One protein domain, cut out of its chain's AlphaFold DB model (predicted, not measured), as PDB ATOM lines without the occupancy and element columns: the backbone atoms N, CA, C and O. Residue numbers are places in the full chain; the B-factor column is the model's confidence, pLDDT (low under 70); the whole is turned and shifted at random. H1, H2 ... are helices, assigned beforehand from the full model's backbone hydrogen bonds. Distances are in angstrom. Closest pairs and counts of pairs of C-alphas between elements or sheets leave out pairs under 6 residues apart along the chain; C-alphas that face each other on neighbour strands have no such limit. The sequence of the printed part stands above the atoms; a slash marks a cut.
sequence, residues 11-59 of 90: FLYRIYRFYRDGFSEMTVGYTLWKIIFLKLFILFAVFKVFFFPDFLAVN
ATOM      1  N   PHE A  11     242.391 219.219 184.603       75.06
ATOM      2  CA  PHE A  11     240.945 219.195 184.820       75.06
ATOM      3  C   PHE A  11     240.453 217.811 185.265       75.06
ATOM      4  O   PHE A  11     239.753 217.708 186.269       75.06
ATOM      5  N   LEU A  12     240.908 216.744 184.598       82.31
ATOM      6  CA  LEU A  12     240.583 215.361 184.964       82.31
ATOM      7  C   LEU A  12     241.107 215.009 186.357       82.31
ATOM      8  O   LEU A  12     240.390 214.403 187.147       82.31
ATOM      9  N   TYR A  13     242.319 215.457 186.691       83.31
ATOM     10  CA  TYR A  13     242.881 215.272 188.029       83.31
ATOM     11  C   TYR A  13     242.034 215.954 189.113       83.31
ATOM     12  O   TYR A  13     241.778 215.381 190.169       83.31
ATOM     13  N   ARG A  14     241.556 217.173 188.842       81.44
ATOM     14  CA  ARG A  14     240.709 217.923 189.773       81.44
ATOM     15  C   ARG A  14     239.326 217.285 189.930       81.44
ATOM     16  O   ARG A  14     238.844 217.221 191.055       81.44
ATOM     17  N   ILE A  15     238.727 216.777 188.851       83.88
ATOM     18  CA  ILE A  15     237.460 216.027 188.903       83.88
ATOM     19  C   ILE A  15     237.629 214.729 189.692       83.88
ATOM     20  O   ILE A  15     236.828 214.452 190.577       83.88
ATOM     21  N   TYR A  16     238.686 213.964 189.414       85.50
ATOM     22  CA  TYR A  16     238.984 212.731 190.135       85.50
ATOM     23  C   TYR A  16     239.165 212.989 191.633       85.50
ATOM     24  O   TYR A  16     238.590 212.274 192.450       85.50
ATOM     25  N   ARG A  17     239.911 214.042 191.994       83.06
ATOM     26  CA  ARG A  17     240.108 214.440 193.390       83.06
ATOM     27  C   ARG A  17     238.790 214.841 194.050       83.06
ATOM     28  O   ARG A  17     238.488 214.319 195.103       83.06
ATOM     29  N   PHE A  18     237.971 215.682 193.415       81.69
ATOM     30  CA  PHE A  18     236.659 216.068 193.954       81.69
ATOM     31  C   PHE A  18     235.701 214.882 194.118       81.69
ATOM     32  O   PHE A  18     234.990 214.810 195.114       81.69
ATOM     33  N   TYR A  19     235.682 213.952 193.159       82.50
ATOM     34  CA  TYR A  19     234.848 212.753 193.229       82.50
ATOM     35  C   TYR A  19     235.317 211.817 194.342       82.50
ATOM     36  O   TYR A  19     234.509 211.356 195.141       82.50
ATOM     37  N   ARG A  20     236.628 211.572 194.435       81.44
ATOM     38  CA  ARG A  20     237.220 210.762 195.502       81.44
ATOM     39  C   ARG A  20     237.025 211.411 196.871       81.44
ATOM     40  O   ARG A  20     236.637 210.704 197.791       81.44
ATOM     41  N   ASP A  21     237.278 212.710 196.996       77.62
ATOM     42  CA  ASP A  21     237.160 213.459 198.248       77.62
ATOM     43  C   ASP A  21     235.693 213.493 198.694       77.62
ATOM     44  O   ASP A  21     235.386 212.991 199.765       77.62
ATOM     45  N   GLY A  22     234.754 213.926 197.845       74.75
ATOM     46  CA  GLY A  22     233.330 213.975 198.204       74.75
ATOM     47  C   GLY A  22     232.713 212.602 198.496       74.75
ATOM     48  O   GLY A  22     231.855 212.478 199.367       74.75
ATOM     49  N   PHE A  23     233.171 211.549 197.811       70.31
ATOM     50  CA  PHE A  23     232.727 210.181 198.081       70.31
ATOM     51  C   PHE A  23     233.354 209.613 199.360       70.31
ATOM     52  O   PHE A  23     232.677 208.916 200.103       70.31
ATOM     53  N   SER A  24     234.628 209.902 199.637       68.56
ATOM     54  CA  SER A  24     235.373 209.367 200.787       68.56
ATOM     55  C   SER A  24     235.144 210.137 202.090       68.56
ATOM     56  O   SER A  24     235.291 209.552 203.161       68.56
ATOM     57  N   GLU A  25     234.846 211.432 202.014       72.00
ATOM     58  CA  GLU A  25     234.640 212.323 203.164       72.00
ATOM     59  C   GLU A  25     233.258 212.104 203.799       72.00
ATOM     60  O   GLU A  25     233.061 212.318 204.994       72.00
ATOM     61  N   MET A  26     232.317 211.545 203.032       71.25
ATOM     62  CA  MET A  26     231.119 210.935 203.584       71.25
ATOM     63  C   MET A  26     231.450 209.524 204.065       71.25
ATOM     64  O   MET A  26     231.822 208.656 203.280       71.25
ATOM     65  N   THR A  27     231.196 209.228 205.337       71.94
ATOM     66  CA  THR A  27     231.293 207.878 205.930       71.94
ATOM     67  C   THR A  27     230.546 206.801 205.112       71.94
ATOM     68  O   THR A  27     230.829 205.607 205.210       71.94
ATOM     69  N   VAL A  28     229.607 207.232 204.261       76.31
ATOM     70  CA  VAL A  28     228.839 206.429 203.304       76.31
ATOM     71  C   VAL A  28     229.687 205.870 202.154       76.31
ATOM     72  O   VAL A  28     229.359 204.794 201.669       76.31
ATOM     73  N   GLY A  29     230.782 206.509 201.729       81.25
ATOM     74  CA  GLY A  29     231.574 206.054 200.577       81.25
ATOM     75  C   GLY A  29     232.168 204.667 200.754       81.25
ATOM     76  O   GLY A  29     232.023 203.803 199.890       81.25
ATOM     77  N   TYR A  30     232.773 204.413 201.916       80.94
ATOM     78  CA  TYR A  30     233.290 203.087 202.254       80.94
ATOM     79  C   TYR A  30     232.175 202.042 202.335       80.94
ATOM     80  O   TYR A  30     232.357 200.912 201.887       80.94
ATOM     81  N   THR A  31     231.013 202.408 202.876       87.81
ATOM     82  CA  THR A  31     229.839 201.527 202.944       87.81
ATOM     83  C   THR A  31     229.296 201.216 201.551       87.81
ATOM     84  O   THR A  31     229.025 200.060 201.239       87.81
ATOM     85  N   LEU A  32     229.200 202.214 200.677       87.38
ATOM     86  CA  LEU A  32     228.713 202.063 199.313       87.38
ATOM     87  C   LEU A  32     229.681 201.238 198.464       87.38
ATOM     88  O   LEU A  32     229.251 200.349 197.735       87.38
ATOM     89  N   TRP A  33     230.986 201.456 198.619       86.44
ATOM     90  CA  TRP A  33     232.005 200.630 197.981       86.44
ATOM     91  C   TRP A  33     231.920 199.179 198.464       86.44
ATOM     92  O   TRP A  33     231.877 198.277 197.639       86.44
ATOM     93  N   LYS A  34     231.766 198.938 199.775       91.19
ATOM     94  CA  LYS A  34     231.510 197.590 200.314       91.19
ATOM     95  C   LYS A  34     230.256 196.958 199.712       91.19
ATOM     96  O   LYS A  34     230.296 195.782 199.377       91.19
ATOM     97  N   ILE A  35     229.171 197.712 199.530       93.12
ATOM     98  CA  ILE A  35     227.938 197.222 198.891       93.12
ATOM     99  C   ILE A  35     228.172 196.882 197.416       93.12
ATOM    100  O   ILE A  35     227.706 195.842 196.955       93.12
ATOM    101  N   ILE A  36     228.895 197.725 196.674       92.69
ATOM    102  CA  ILE A  36     229.256 197.472 195.272       92.69
ATOM    103  C   ILE A  36     230.123 196.216 195.180       92.69
ATOM    104  O   ILE A  36     229.802 195.322 194.407       92.69
ATOM    105  N   PHE A  37     231.161 196.101 196.009       94.06
ATOM    106  CA  PHE A  37     232.014 194.915 196.081       94.06
ATOM    107  C   PHE A  37     231.232 193.668 196.458       94.06
ATOM    108  O   PHE A  37     231.413 192.631 195.836       94.06
ATOM    109  N   LEU A  38     230.335 193.769 197.434       95.50
ATOM    110  CA  LEU A  38     229.494 192.663 197.858       95.50
ATOM    111  C   LEU A  38     228.552 192.230 196.736       95.50
ATOM    112  O   LEU A  38     228.453 191.043 196.458       95.50
ATOM    113  N   LYS A  39     227.897 193.168 196.047       92.69
ATOM    114  CA  LYS A  39     227.066 192.853 194.881       92.69
ATOM    115  C   LYS A  39     227.890 192.236 193.764       92.69
ATOM    116  O   LYS A  39     227.462 191.230 193.221       92.69
ATOM    117  N   LEU A  40     229.054 192.791 193.436       94.94
ATOM    118  CA  LEU A  40     229.946 192.232 192.422       94.94
ATOM    119  C   LEU A  40     230.423 190.835 192.812       94.94
ATOM    120  O   LEU A  40     230.441 189.958 191.963       94.94
ATOM    121  N   PHE A  41     230.744 190.599 194.082       94.56
ATOM    122  CA  PHE A  41     231.155 189.295 194.585       94.56
ATOM    123  C   PHE A  41     230.006 188.288 194.574       94.56
ATOM    124  O   PHE A  41     230.199 187.175 194.112       94.56
ATOM    125  N   ILE A  42     228.806 188.669 195.020       93.44
ATOM    126  CA  ILE A  42     227.612 187.812 194.988       93.44
ATOM    127  C   ILE A  42     227.220 187.509 193.544       93.44
ATOM    128  O   ILE A  42     226.980 186.357 193.213       93.44
ATOM    129  N   LEU A  43     227.191 188.516 192.668       89.19
ATOM    130  CA  LEU A  43     226.902 188.326 191.250       89.19
ATOM    131  C   LEU A  43     227.971 187.471 190.589       89.19
ATOM    132  O   LEU A  43     227.626 186.574 189.843       89.19
ATOM    133  N   PHE A  44     229.249 187.691 190.882       90.38
ATOM    134  CA  PHE A  44     230.331 186.870 190.358       90.38
ATOM    135  C   PHE A  44     230.279 185.449 190.908       90.38
ATOM    136  O   PHE A  44     230.506 184.521 190.156       90.38
ATOM    137  N   ALA A  45     229.957 185.251 192.184       89.94
ATOM    138  CA  ALA A  45     229.844 183.935 192.797       89.94
ATOM    139  C   ALA A  45     228.629 183.178 192.260       89.94
ATOM    140  O   ALA A  45     228.770 182.021 191.897       89.94
ATOM    141  N   VAL A  46     227.466 183.822 192.136       86.12
ATOM    142  CA  VAL A  46     226.265 183.222 191.540       86.12
ATOM    143  C   VAL A  46     226.468 183.004 190.047       86.12
ATOM    144  O   VAL A  46     226.227 181.912 189.575       86.12
ATOM    145  N   PHE A  47     226.985 183.966 189.288       84.94
ATOM    146  CA  PHE A  47     227.329 183.758 187.880       84.94
ATOM    147  C   PHE A  47     228.392 182.662 187.740       84.94
ATOM    148  O   PHE A  47     228.269 181.784 186.905       84.94
ATOM    149  N   LYS A  48     229.394 182.596 188.614       81.06
ATOM    150  CA  LYS A  48     230.378 181.512 188.600       81.06
ATOM    151  C   LYS A  48     229.737 180.160 188.918       81.06
ATOM    152  O   LYS A  48     229.964 179.203 188.200       81.06
ATOM    153  N   VAL A  49     228.934 180.066 189.967       81.19
ATOM    154  CA  VAL A  49     228.372 178.803 190.472       81.19
ATOM    155  C   VAL A  49     227.073 178.404 189.782       81.19
ATOM    156  O   VAL A  49     226.711 177.247 189.886       81.19
ATOM    157  N   PHE A  50     226.406 179.295 189.048       77.06
ATOM    158  CA  PHE A  50     225.160 179.043 188.310       77.06
ATOM    159  C   PHE A  50     225.344 179.137 186.792       77.06
ATOM    160  O   PHE A  50     224.743 178.365 186.059       77.06
ATOM    161  N   PHE A  51     226.218 180.022 186.303       67.56
ATOM    162  CA  PHE A  51     226.573 180.084 184.883       67.56
ATOM    163  C   PHE A  51     227.693 179.097 184.538       67.56
ATOM    164  O   PHE A  51     227.588 178.456 183.508       67.56
ATOM    165  N   PHE A  52     228.711 178.870 185.387       63.78
ATOM    166  CA  PHE A  52     229.758 177.866 185.106       63.78
ATOM    167  C   PHE A  52     229.532 176.408 185.583       63.78
ATOM    168  O   PHE A  52     230.347 175.585 185.183       63.78
ATOM    169  N   PRO A  53     228.518 175.981 186.362       63.41
ATOM    170  CA  PRO A  53     228.222 174.559 186.497       63.41
ATOM    171  C   PRO A  53     227.706 174.046 185.153       63.41
ATOM    172  O   PRO A  53     228.194 173.032 184.698       63.41
ATOM    173  N   ASP A  54     226.866 174.798 184.439       58.44
ATOM    174  CA  ASP A  54     226.509 174.461 183.069       58.44
ATOM    175  C   ASP A  54     227.617 174.900 182.099       58.44
ATOM    176  O   ASP A  54     227.992 174.115 181.267       58.44
ATOM    177  N   PHE A  55     228.300 176.042 182.200       53.25
ATOM    178  CA  PHE A  55     229.338 176.364 181.190       53.25
ATOM    179  C   PHE A  55     230.670 175.578 181.319       53.25
ATOM    180  O   PHE A  55     231.375 175.431 180.326       53.25
ATOM    181  N   LEU A  56     231.051 175.078 182.510       54.03
ATOM    182  CA  LEU A  56     232.221 174.191 182.696       54.03
ATOM    183  C   LEU A  56     231.838 172.712 182.814       54.03
ATOM    184  O   LEU A  56     232.662 171.883 182.435       54.03
ATOM    185  N   ALA A  57     230.637 172.360 183.294       52.41
ATOM    186  CA  ALA A  57     230.152 170.971 183.252       52.41
ATOM    187  C   ALA A  57     229.322 170.638 182.000       52.41
ATOM    188  O   ALA A  57     229.141 169.461 181.695       52.41
ATOM    189  N   VAL A  58     228.986 171.615 181.150       50.66
ATOM    190  CA  VAL A  58     228.806 171.412 179.695       50.66
ATOM    191  C   VAL A  58     230.194 171.327 179.052       50.66
ATOM    192  O   VAL A  58     230.510 171.997 178.082       50.66
ATOM    193  N   ASN A  59     231.038 170.483 179.647       51.06
ATOM    194  CA  ASN A  59     232.003 169.683 178.916       51.06
ATOM    195  C   ASN A  59     231.711 168.181 179.118       51.06
ATOM    196  O   ASN A  59     232.615 167.368 179.253       51.06
TER     197      ASN A  59
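This is residues 11 to 59 of the 90 residues of the protein "DUF4492 domain-containing protein" of Desulfobulbus oligotrophicus (UniProt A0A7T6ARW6). Two helices meet near their ends as an L: the long helix H2 makes one arm and the shorter H1 the other, with a tight turn at the corner. H2 makes most of the length, with a kink near its far end, and most of both arms stands free. The printed part has 49 residues with two named helices, H1 then H2 along the chain, and no named strand; the class is all helix. The whole is extended, with a radius of gyration of the C-alphas of 17.4 A, and the C-alphas span 50 by 25 by 6 A.

H2, the longest helix, covers residues 28 to 57 and measures 40.8 A from first to last C-alpha. It begins at C-alpha 28 at (228.839, 206.429, 203.304) and ends at C-alpha 57 at (230.152, 170.971, 183.252). H1 covers residues 11 to 25, 20.6 A long, and begins at C-alpha 11 at (240.945, 219.195, 184.820).

H2 has a kink of 35 degrees near residue 51. H1 and H2 are close but not clearly touching, with 2 pairs of C-alphas within 8 A. Their closest C-alphas are those of Phe 23 and Gly 29, 5.0 A apart. Their lines are about perpendicular, at 83 degrees, and their centres are 26.8 A apart. Residues 11 to 19 of H1 and residues 34 to 47 and 49 to 55 of H2 stand free. In H1 every O i to N i+4 pair is within hydrogen-bond range; in H2 24 of 26 are.

The two C-alphas farthest apart are those of Phe 11 and Asn 59, 50.7 A. The printed part has no cut, and the link from H1 to H2, 2 residues, is tight. The mean pLDDT of the printed part is 78.8; residue 24 and residues 51 to 59 are under 70.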